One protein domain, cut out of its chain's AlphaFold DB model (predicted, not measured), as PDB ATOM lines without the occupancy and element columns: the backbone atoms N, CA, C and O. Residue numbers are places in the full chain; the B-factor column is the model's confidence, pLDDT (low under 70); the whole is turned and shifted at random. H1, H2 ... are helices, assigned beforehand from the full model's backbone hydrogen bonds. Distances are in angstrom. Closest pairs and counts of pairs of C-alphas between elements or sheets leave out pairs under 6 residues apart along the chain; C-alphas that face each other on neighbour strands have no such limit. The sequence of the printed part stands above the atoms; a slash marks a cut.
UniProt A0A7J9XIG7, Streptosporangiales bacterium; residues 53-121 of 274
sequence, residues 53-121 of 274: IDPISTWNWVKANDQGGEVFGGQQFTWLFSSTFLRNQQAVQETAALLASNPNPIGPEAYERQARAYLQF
ATOM      1  N   ILE A  53      -2.681  17.632  -7.593       75.06
ATOM      2  CA  ILE A  53      -1.638  17.035  -6.762       75.06
ATOM      3  C   ILE A  53      -0.842  18.167  -6.117       75.06
ATOM      4  O   ILE A  53      -0.047  18.828  -6.791       75.06
ATOM      5  N   ASP A  54      -1.062  18.375  -4.822       86.25
ATOM      6  CA  ASP A  54      -0.287  19.310  -4.013       86.25
ATOM      7  C   ASP A  54       0.899  18.573  -3.358       86.25
ATOM      8  O   ASP A  54       0.678  17.632  -2.580       86.25
ATOM      9  N   PRO A  55       2.157  18.964  -3.639       88.62
ATOM     10  CA  PRO A  55       3.331  18.298  -3.081       88.62
ATOM     11  C   PRO A  55       3.369  18.332  -1.549       88.62
ATOM     12  O   PRO A  55       3.891  17.391  -0.954       88.62
ATOM     13  N   ILE A  56       2.765  19.331  -0.892       91.69
ATOM     14  CA  ILE A  56       2.709  19.409   0.574       91.69
ATOM     15  C   ILE A  56       1.901  18.245   1.160       91.69
ATOM     16  O   ILE A  56       2.262  17.722   2.216       91.69
ATOM     17  N   SER A  57       0.859  17.776   0.465       91.56
ATOM     18  CA  SER A  57       0.086  16.601   0.899       91.56
ATOM     19  C   SER A  57       0.943  15.333   0.880       91.56
ATOM     20  O   SER A  57       0.966  14.578   1.855       91.56
ATOM     21  N   THR A  58       1.707  15.130  -0.198       91.69
ATOM     22  CA  THR A  58       2.641  14.002  -0.331       91.69
ATOM     23  C   THR A  58       3.753  14.087   0.706       91.69
ATOM     24  O   THR A  58       4.037  13.113   1.399       91.69
ATOM     25  N   TRP A  59       4.359  15.261   0.869       93.19
ATOM     26  CA  TRP A  59       5.419  15.479   1.844       93.19
ATOM     27  C   TRP A  59       4.948  15.258   3.275       93.19
ATOM     28  O   TRP A  59       5.697  14.685   4.060       93.19
ATOM     29  N   ASN A  60       3.713  15.642   3.609       94.88
ATOM     30  CA  ASN A  60       3.137  15.378   4.924       94.88
ATOM     31  C   ASN A  60       3.032  13.876   5.201       94.88
ATOM     32  O   ASN A  60       3.456  13.408   6.258       94.88
ATOM     33  N   TRP A  61       2.538  13.110   4.227       95.06
ATOM     34  CA  TRP A  61       2.489  11.657   4.349       95.06
ATOM     35  C   TRP A  61       3.893  11.056   4.478       95.06
ATOM     36  O   TRP A  61       4.137  10.278   5.397       95.06
ATOM     37  N   VAL A  62       4.845  11.450   3.625       95.25
ATOM     38  CA  VAL A  62       6.221  10.931   3.695       95.25
ATOM     39  C   VAL A  62       6.858  11.278   5.035       95.25
ATOM     40  O   VAL A  62       7.440  10.408   5.667       95.25
ATOM     41  N   LYS A  63       6.689  12.507   5.532       94.75
ATOM     42  CA  LYS A  63       7.252  12.927   6.818       94.75
ATOM     43  C   LYS A  63       6.752  12.079   7.988       94.75
ATOM     44  O   LYS A  63       7.502  11.856   8.934       94.75
ATOM     45  N   ALA A  64       5.504  11.616   7.929       95.56
ATOM     46  CA  ALA A  64       4.920  10.747   8.943       95.56
ATOM     47  C   ALA A  64       5.409   9.288   8.861       95.56
ATOM     48  O   ALA A  64       5.325   8.574   9.858       95.56
ATOM     49  N   ASN A  65       5.913   8.846   7.702       96.00
ATOM     50  CA  ASN A  65       6.259   7.444   7.437       96.00
ATOM     51  C   ASN A  65       7.764   7.201   7.214       96.00
ATOM     52  O   ASN A  65       8.204   6.054   7.226       96.00
ATOM     53  N   ASP A  66       8.563   8.253   7.044       93.06
ATOM     54  CA  ASP A  66      10.006   8.183   6.823       93.06
ATOM     55  C   ASP A  66      10.780   8.500   8.110       93.06
ATOM     56  O   ASP A  66      11.146   9.645   8.384       93.06
ATOM     57  N   GLN A  67      11.021   7.464   8.917       83.62
ATOM     58  CA  GLN A  67      11.737   7.594  10.192       83.62
ATOM     59  C   GLN A  67      13.192   8.056  10.021       83.62
ATOM     60  O   GLN A  67      13.722   8.711  10.915       83.62
ATOM     61  N   GLY A  68      13.826   7.728   8.887       82.69
ATOM     62  CA  GLY A  68      15.200   8.133   8.576       82.69
ATOM     63  C   GLY A  68      15.301   9.553   8.015       82.69
ATOM     64  O   GLY A  68      16.356  10.175   8.096       82.69
ATOM     65  N   GLY A  69      14.211  10.087   7.460       86.12
ATOM     66  CA  GLY A  69      14.160  11.422   6.861       86.12
ATOM     67  C   GLY A  69      14.857  11.537   5.501       86.12
ATOM     68  O   GLY A  69      14.817  12.611   4.896       86.12
ATOM     69  N   GLU A  70      15.479  10.462   5.008       86.81
ATOM     70  CA  GLU A  70      16.201  10.424   3.733       86.81
ATOM     71  C   GLU A  70      15.261  10.607   2.539       86.81
ATOM     72  O   GLU A  70      15.563  11.367   1.618       86.81
ATOM     73  N   VAL A  71      14.091   9.961   2.567       90.56
ATOM     74  CA  VAL A  71      13.083  10.067   1.505       90.56
ATOM     75  C   VAL A  71      12.441  11.448   1.543       90.56
ATOM     76  O   VAL A  71      12.281  12.087   0.501       90.56
ATOM     77  N   PHE A  72      12.115  11.935   2.744       90.25
ATOM     78  CA  PHE A  72      11.557  13.261   2.951       90.25
ATOM     79  C   PHE A  72      12.504  14.352   2.452       90.25
ATOM     80  O   PHE A  72      12.069  15.237   1.722       90.25
ATOM     81  N   GLY A  73      13.788  14.273   2.808       85.25
ATOM     82  CA  GLY A  73      14.805  15.203   2.333       85.25
ATOM     83  C   GLY A  73      15.019  15.084   0.826       85.25
ATOM     84  O   GLY A  73      14.906  16.077   0.113       85.25
ATOM     85  N   GLY A  74      15.257  13.872   0.319       86.81
ATOM     86  CA  GLY A  74      15.586  13.626  -1.085       86.81
ATOM     87  C   GLY A  74      14.530  14.140  -2.062       86.81
ATOM     88  O   GLY A  74      14.870  14.813  -3.035       86.81
ATOM     89  N   GLN A  75      13.242  13.914  -1.787       87.62
ATOM     90  CA  GLN A  75      12.178  14.399  -2.673       87.62
ATOM     91  C   GLN A  75      12.087  15.930  -2.718       87.62
ATOM     92  O   GLN A  75      11.691  16.476  -3.743       87.62
ATOM     93  N   GLN A  76      12.450  16.640  -1.641       86.81
ATOM     94  CA  GLN A  76      12.376  18.102  -1.604       86.81
ATOM     95  C   GLN A  76      13.385  18.746  -2.556       86.81
ATOM     96  O   GLN A  76      13.108  19.809  -3.110       86.81
ATOM     97  N   PHE A  77      14.519  18.090  -2.820       86.81
ATOM     98  CA  PHE A  77      15.570  18.662  -3.659       86.81
ATOM     99  C   PHE A  77      15.073  19.040  -5.060       86.81
ATOM    100  O   PHE A  77      15.431  20.097  -5.574       86.81
ATOM    101  N   THR A  78      14.193  18.227  -5.647       83.50
ATOM    102  CA  THR A  78      13.628  18.462  -6.986       83.50
ATOM    103  C   THR A  78      12.705  19.682  -7.056       83.50
ATOM    104  O   THR A  78      12.560  20.276  -8.120       83.50
ATOM    105  N   TRP A  79      12.094  20.076  -5.938       87.06
ATOM    106  CA  TRP A  79      11.183  21.225  -5.876       87.06
ATOM    107  C   TRP A  79      11.890  22.513  -5.464       87.06
ATOM    108  O   TRP A  79      11.443  23.612  -5.790       87.06
ATOM    109  N   LEU A  80      12.984  22.372  -4.716       85.75
ATOM    110  CA  LEU A  80      13.648  23.472  -4.033       85.75
ATOM    111  C   LEU A  80      14.917  23.949  -4.748       85.75
ATOM    112  O   LEU A  80      15.278  25.117  -4.585       85.75
ATOM    113  N   PHE A  81      15.553  23.097  -5.560       84.12
ATOM    114  CA  PHE A  81      16.809  23.387  -6.256       84.12
ATOM    115  C   PHE A  81      16.695  23.281  -7.781       84.12
ATOM    116  O   PHE A  81      15.848  22.576  -8.324       84.12
ATOM    117  N   SER A  82      17.578  23.991  -8.493       83.31
ATOM    118  CA  SER A  82      17.597  23.995  -9.960       83.31
ATOM    119  C   SER A  82      18.203  22.719 -10.528       83.31
ATOM    120  O   SER A  82      19.052  22.077  -9.909       83.31
ATOM    121  N   SER A  83      17.857  22.392 -11.772       84.38
ATOM    122  CA  SER A  83      18.487  21.278 -12.491       84.38
ATOM    123  C   SER A  83      20.010  21.435 -12.605       84.38
ATOM    124  O   SER A  83      20.729  20.439 -12.593       84.38
ATOM    125  N   THR A  84      20.522  22.668 -12.669       83.88
ATOM    126  CA  THR A  84      21.963  22.954 -12.630       83.88
ATOM    127  C   THR A  84      22.587  22.548 -11.299       83.88
ATOM    128  O   THR A  84      23.635  21.909 -11.304       83.88
ATOM    129  N   PHE A  85      21.947  22.874 -10.171       84.94
ATOM    130  CA  PHE A  85      22.414  22.445  -8.852       84.94
ATOM    131  C   PHE A  85      22.381  20.918  -8.723       84.94
ATOM    132  O   PHE A  85      23.369  20.316  -8.316       84.94
ATOM    133  N   LEU A  86      21.291  20.280  -9.162       87.06
ATOM    134  CA  LEU A  86      21.104  18.828  -9.054       87.06
ATOM    135  C   LEU A  86      22.102  18.005  -9.889       87.06
ATOM    136  O   LEU A  86      22.310  16.830  -9.604       87.06
ATOM    137  N   ARG A  87      22.748  18.601 -10.900       89.75
ATOM    138  CA  ARG A  87      23.841  17.959 -11.655       89.75
ATOM    139  C   ARG A  87      25.159  17.907 -10.880       89.75
ATOM    140  O   ARG A  87      26.020  17.101 -11.218       89.75
ATOM    141  N   ASN A  88      25.334  18.752  -9.865       89.75
ATOM    142  CA  ASN A  88      26.529  18.765  -9.032       89.75
ATOM    143  C   ASN A  88      26.350  17.805  -7.846       89.75
ATOM    144  O   ASN A  88      25.827  18.182  -6.800       89.75
ATOM    145  N   GLN A  89      26.802  16.558  -8.017       92.44
ATOM    146  CA  GLN A  89      26.661  15.510  -7.000       92.44
ATOM    147  C   GLN A  89      27.281  15.896  -5.652       92.44
ATOM    148  O   GLN A  89      26.668  15.651  -4.617       92.44
ATOM    149  N   GLN A  90      28.453  16.533  -5.663       92.19
ATOM    150  CA  GLN A  90      29.123  16.964  -4.439       92.19
ATOM    151  C   GLN A  90      28.293  18.021  -3.700       92.19
ATOM    152  O   GLN A  90      28.006  17.852  -2.519       92.19
ATOM    153  N   ALA A  91      27.828  19.065  -4.395       86.44
ATOM    154  CA  ALA A  91      27.011  20.110  -3.773       86.44
ATOM    155  C   ALA A  91      25.688  19.560  -3.212       86.44
ATOM    156  O   ALA A  91      25.229  19.990  -2.149       86.44
ATOM    157  N   VAL A  92      25.083  18.588  -3.903       89.12
ATOM    158  CA  VAL A  92      23.887  17.882  -3.426       89.12
ATOM    159  C   VAL A  92      24.193  17.095  -2.150       89.12
ATOM    160  O   VAL A  92      23.456  17.232  -1.176       89.12
ATOM    161  N   GLN A  93      25.281  16.320  -2.123       90.31
ATOM    162  CA  GLN A  93      25.694  15.532  -0.954       90.31
ATOM    163  C   GLN A  93      26.013  16.420   0.255       90.31
ATOM    164  O   GLN A  93      25.536  16.149   1.355       90.31
ATOM    165  N   GLU A  94      26.759  17.506   0.053       88.75
ATOM    166  CA  GLU A  94      27.097  18.471   1.103       88.75
ATOM    167  C   GLU A  94      25.844  19.144   1.674       88.75
ATOM    168  O   GLU A  94      25.687  19.254   2.890       88.75
ATOM    169  N   THR A  95      24.906  19.537   0.808       85.44
ATOM    170  CA  THR A  95      23.640  20.145   1.239       85.44
ATOM    171  C   THR A  95      22.758  19.139   1.976       85.44
ATOM    172  O   THR A  95      22.159  19.482   2.994       85.44
ATOM    173  N   ALA A  96      22.694  17.890   1.510       86.44
ATOM    174  CA  ALA A  96      21.947  16.833   2.186       86.44
ATOM    175  C   ALA A  96      22.532  16.541   3.578       86.44
ATOM    176  O   ALA A  96      21.783  16.480   4.553       86.44
ATOM    177  N   ALA A  97      23.860  16.451   3.692       88.31
ATOM    178  CA  ALA A  97      24.552  16.274   4.967       88.31
ATOM    179  C   ALA A  97      24.317  17.458   5.918       88.31
ATOM    180  O   ALA A  97      24.043  17.255   7.101       88.31
ATOM    181  N   LEU A  98      24.349  18.692   5.403       85.06
ATOM    182  CA  LEU A  98      24.041  19.890   6.183       85.06
ATOM    183  C   LEU A  98      22.610  19.844   6.735       85.06
ATOM    184  O   LEU A  98      22.409  20.079   7.925       85.06
ATOM    185  N   LEU A  99      21.624  19.507   5.900       83.44
ATOM    186  CA  LEU A  99      20.224  19.396   6.319       83.44
ATOM    187  C   LEU A  99      20.027  18.285   7.363       83.44
ATOM    188  O   LEU A  99      19.319  18.497   8.349       83.44
ATOM    189  N   ALA A 100      20.690  17.139   7.187       84.00
ATOM    190  CA  ALA A 100      20.670  16.027   8.136       84.00
ATOM    191  C   ALA A 100      21.353  16.369   9.474       84.00
ATOM    192  O   ALA A 100      20.969  15.839  10.514       84.00
ATOM    193  N   SER A 101      22.327  17.285   9.469       86.38
ATOM    194  CA  SER A 101      23.041  17.732  10.675       86.38
ATOM    195  C   SER A 101      22.255  18.710  11.558       86.38
ATOM    196  O   SER A 101      22.740  19.084  12.627       86.38
ATOM    197  N   ASN A 102      21.056  19.144  11.142       85.06
ATOM    198  CA  ASN A 102      20.247  20.083  11.915       85.06
ATOM    199  C   ASN A 102      19.898  19.480  13.291       85.06
ATOM    200  O   ASN A 102      19.135  18.513  13.342       85.06
ATOM    201  N   PRO A 103      20.365  20.068  14.412       87.56
ATOM    202  CA  PRO A 103      20.113  19.520  15.744       87.56
ATOM    203  C   PRO A 103      18.645  19.646  16.180       87.56
ATOM    204  O   PRO A 103      18.241  19.028  17.159       87.56
ATOM    205  N   ASN A 104      17.845  20.441  15.462       89.06
ATOM    206  CA  ASN A 104      16.432  20.674  15.742       89.06
ATOM    207  C   ASN A 104      15.574  20.344  14.508       89.06
ATOM    208  O   ASN A 104      14.998  21.251  13.889       89.06
ATOM    209  N   PRO A 105      15.494  19.066  14.091       87.75
ATOM    210  CA  PRO A 105      14.671  18.687  12.956       87.75
ATOM    211  C   PRO A 105      13.187  18.863  13.299       87.75
ATOM    212  O   PRO A 105      12.734  18.555  14.402       87.75
ATOM    213  N   ILE A 106      12.397  19.332  12.334       89.12
ATOM    214  CA  ILE A 106      10.941  19.401  12.493       89.12
ATOM    215  C   ILE A 106      10.414  17.966  12.603       89.12
ATOM    216  O   ILE A 106      10.612  17.162  11.689       89.12
ATOM    217  N   GLY A 107       9.756  17.640  13.715       92.50
ATOM    218  CA  GLY A 107       9.092  16.351  13.911       92.50
ATOM    219  C   GLY A 107       7.815  16.211  13.066       92.50
ATOM    220  O   GLY A 107       7.257  17.220  12.627       92.50
ATOM    221  N   PRO A 108       7.317  14.982  12.849       94.50
ATOM    222  CA  PRO A 108       6.160  14.727  11.988       94.50
ATOM    223  C   PRO A 108       4.892  15.463  12.433       94.50
ATOM    224  O   PRO A 108       4.227  16.075  11.610       94.50
ATOM    225  N   GLU A 109       4.607  15.507  13.733       95.75
ATOM    226  CA  GLU A 109       3.439  16.216  14.276       95.75
ATOM    227  C   GLU A 109       3.518  17.740  14.052       95.75
ATOM    228  O   GLU A 109       2.535  18.409  13.742       95.75
ATOM    229  N   ALA A 110       4.717  18.319  14.180       95.31
ATOM    230  CA  ALA A 110       4.922  19.740  13.912       95.31
ATOM    231  C   ALA A 110       4.794  20.054  12.416       95.31
ATOM    232  O   ALA A 110       4.235  21.092  12.059       95.31
ATOM    233  N   TYR A 111       5.278  19.158  11.555       95.44
ATOM    234  CA  TYR A 111       5.128  19.280  10.112       95.44
ATOM    235  C   TYR A 111       3.662  19.150   9.680       95.44
ATOM    236  O   TYR A 111       3.195  19.965   8.895       95.44
ATOM    237  N   GLU A 112       2.911  18.209  10.253       97.06
ATOM    238  CA  GLU A 112       1.479  18.019   9.983       97.06
ATOM    239  C   GLU A 112       0.668  19.276  10.296       97.06
ATOM    240  O   GLU A 112      -0.140  19.716   9.476       97.06
ATOM    241  N   ARG A 113       0.964  19.952  11.411       97.44
ATOM    242  CA  ARG A 113       0.367  21.261  11.711       97.44
ATOM    243  C   ARG A 113       0.681  22.325  10.658       97.44
ATOM    244  O   ARG A 113      -0.208  23.112  10.331       97.44
ATOM    245  N   GLN A 114       1.912  22.371  10.144       95.69
ATOM    246  CA  GLN A 114       2.304  23.317   9.090       95.69
ATOM    247  C   GLN A 114       1.624  22.984   7.760       95.69
ATOM    248  O   GLN A 114       1.036  23.866   7.140       95.69
ATOM    249  N   ALA A 115       1.635  21.710   7.363       94.56
ATOM    250  CA  ALA A 115       0.980  21.225   6.158       94.56
ATOM    251  C   ALA A 115      -0.522  21.525   6.189       94.56
ATOM    252  O   ALA A 115      -1.061  22.071   5.232       94.56
ATOM    253  N   ARG A 116      -1.197  21.267   7.315       95.38
ATOM    254  CA  ARG A 116      -2.612  21.611   7.486       95.38
ATOM    255  C   ARG A 116      -2.856  23.113   7.362       95.38
ATOM    256  O   ARG A 116      -3.795  23.508   6.683       95.38
ATOM    257  N   ALA A 117      -2.022  23.944   7.991       94.94
ATOM    258  CA  ALA A 117      -2.149  25.396   7.888       94.94
ATOM    259  C   ALA A 117      -1.977  25.888   6.441       94.94
ATOM    260  O   ALA A 117      -2.745  26.735   5.998       94.94
ATOM    261  N   TYR A 118      -1.017  25.327   5.704       94.19
ATOM    262  CA  TYR A 118      -0.808  25.602   4.283       94.19
ATOM    263  C   TYR A 118      -2.020  25.181   3.438       94.19
ATOM    264  O   TYR A 118      -2.562  25.989   2.689       94.19
ATOM    265  N   LEU A 119      -2.492  23.942   3.601       91.88
ATOM    266  CA  LEU A 119      -3.586  23.377   2.802       91.88
ATOM    267  C   LEU A 119      -4.938  24.058   3.067       91.88
ATOM    268  O   LEU A 119      -5.825  24.007   2.222       91.88
ATOM    269  N   GLN A 120      -5.109  24.678   4.235       92.88
ATOM    270  CA  GLN A 120      -6.323  25.409   4.613       92.88
ATOM    271  C   GLN A 120      -6.243  26.914   4.332       92.88
ATOM    272  O   GLN A 120      -7.226  27.626   4.546       92.88
ATOM    273  N   PHE A 121      -5.088  27.426   3.910       94.06
ATOM    274  CA  PHE A 121      -4.919  28.847   3.648       94.06
ATOM    275  C   PHE A 121      -5.570  29.236   2.318       94.06
ATOM    276  O   PHE A 121      -5.254  28.668   1.281       94.06
TER     277      PHE A 121
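AT A GLANCE: This is residues 53 to 121 of the 274 residues of a protein of Streptosporangiales bacterium (UniProt A0A7J9XIG7). Picture an open string of helices: H1 and H5 pack side by side at one end, H2 stands next to H1 with few contacts, and H4 slants steeply past H2 at the other end. The short H3 sits at the corner where the chain turns from H2 into H4, and residues 101 to 107 lead back from H4 to H5. The printed part has 69 residues, with five named helices in the order H1 to H5 and no named strand, and its class is all helix. It is only just compact, close to loose, with a radius of gyration of the C-alphas of 12.9 A and spans of 36 by 28 by 18 A.

HOW THE PARTS SIT: Start with H1, residues 55 to 65, and go on to H2, residues 70 to 80. They form a helical hairpin and touch, closest at the C-alphas of Lys 63 and Phe 72, 5.8 A apart, at a shallow tilt of 13 degrees, opposite ways. H3, residues 83 to 86, is close to H2 but not clearly touching; their closest C-alphas, Phe 77 and Leu 86, are 7.7 A apart. H4, residues 89 to 100, and H3 only just touch, and only at the corner, with 3 pairs of C-alphas within 8 A; Leu 86 and Val 92 are closest at 6.3 A. With residues 96 to 99 alone, H4 only just touches H2, again with 3 such pairs; the closest C-alphas, Gly 73 and Ala 96, are 7.3 A apart. H2 and H4 run opposite ways at a steep tilt of 61 degrees. H5, residues 108 to 119, touches H1, closest at the C-alphas of Ala 64 and Pro 108, 5.2 A apart, at a shallow tilt of 16 degrees, opposite ways. H5 is apart from H2, H3 and H4. In H1, H4 and H5 every O i to N i+4 pair is within hydrogen-bond range; H2 has 3 of 7, beside 5 of 8 O i to N i+3 pairs, and H3 is too short for an O i to N i+4 pair.

IN THESE COORDINATES: Find C-alpha 55 at (3.331, 18.298, -3.081); from there H1 runs 15.4 A to C-alpha 65. H2 is 15.4 A long and H3 5.0 A. Look for C-alpha 89 at (26.661, 15.510, -7.000), where H4 begins its 16.3 A. H5 runs 15.9 A and ends at C-alpha 119, at (-3.586, 23.377, 2.802).

THE WHOLE: The two C-alphas farthest apart, Gln 90 and Gln 120, are 37.5 A from each other. The printed part has no cut and no long link. The mean pLDDT of the printed part is 89.5, and no printed residue is under 70.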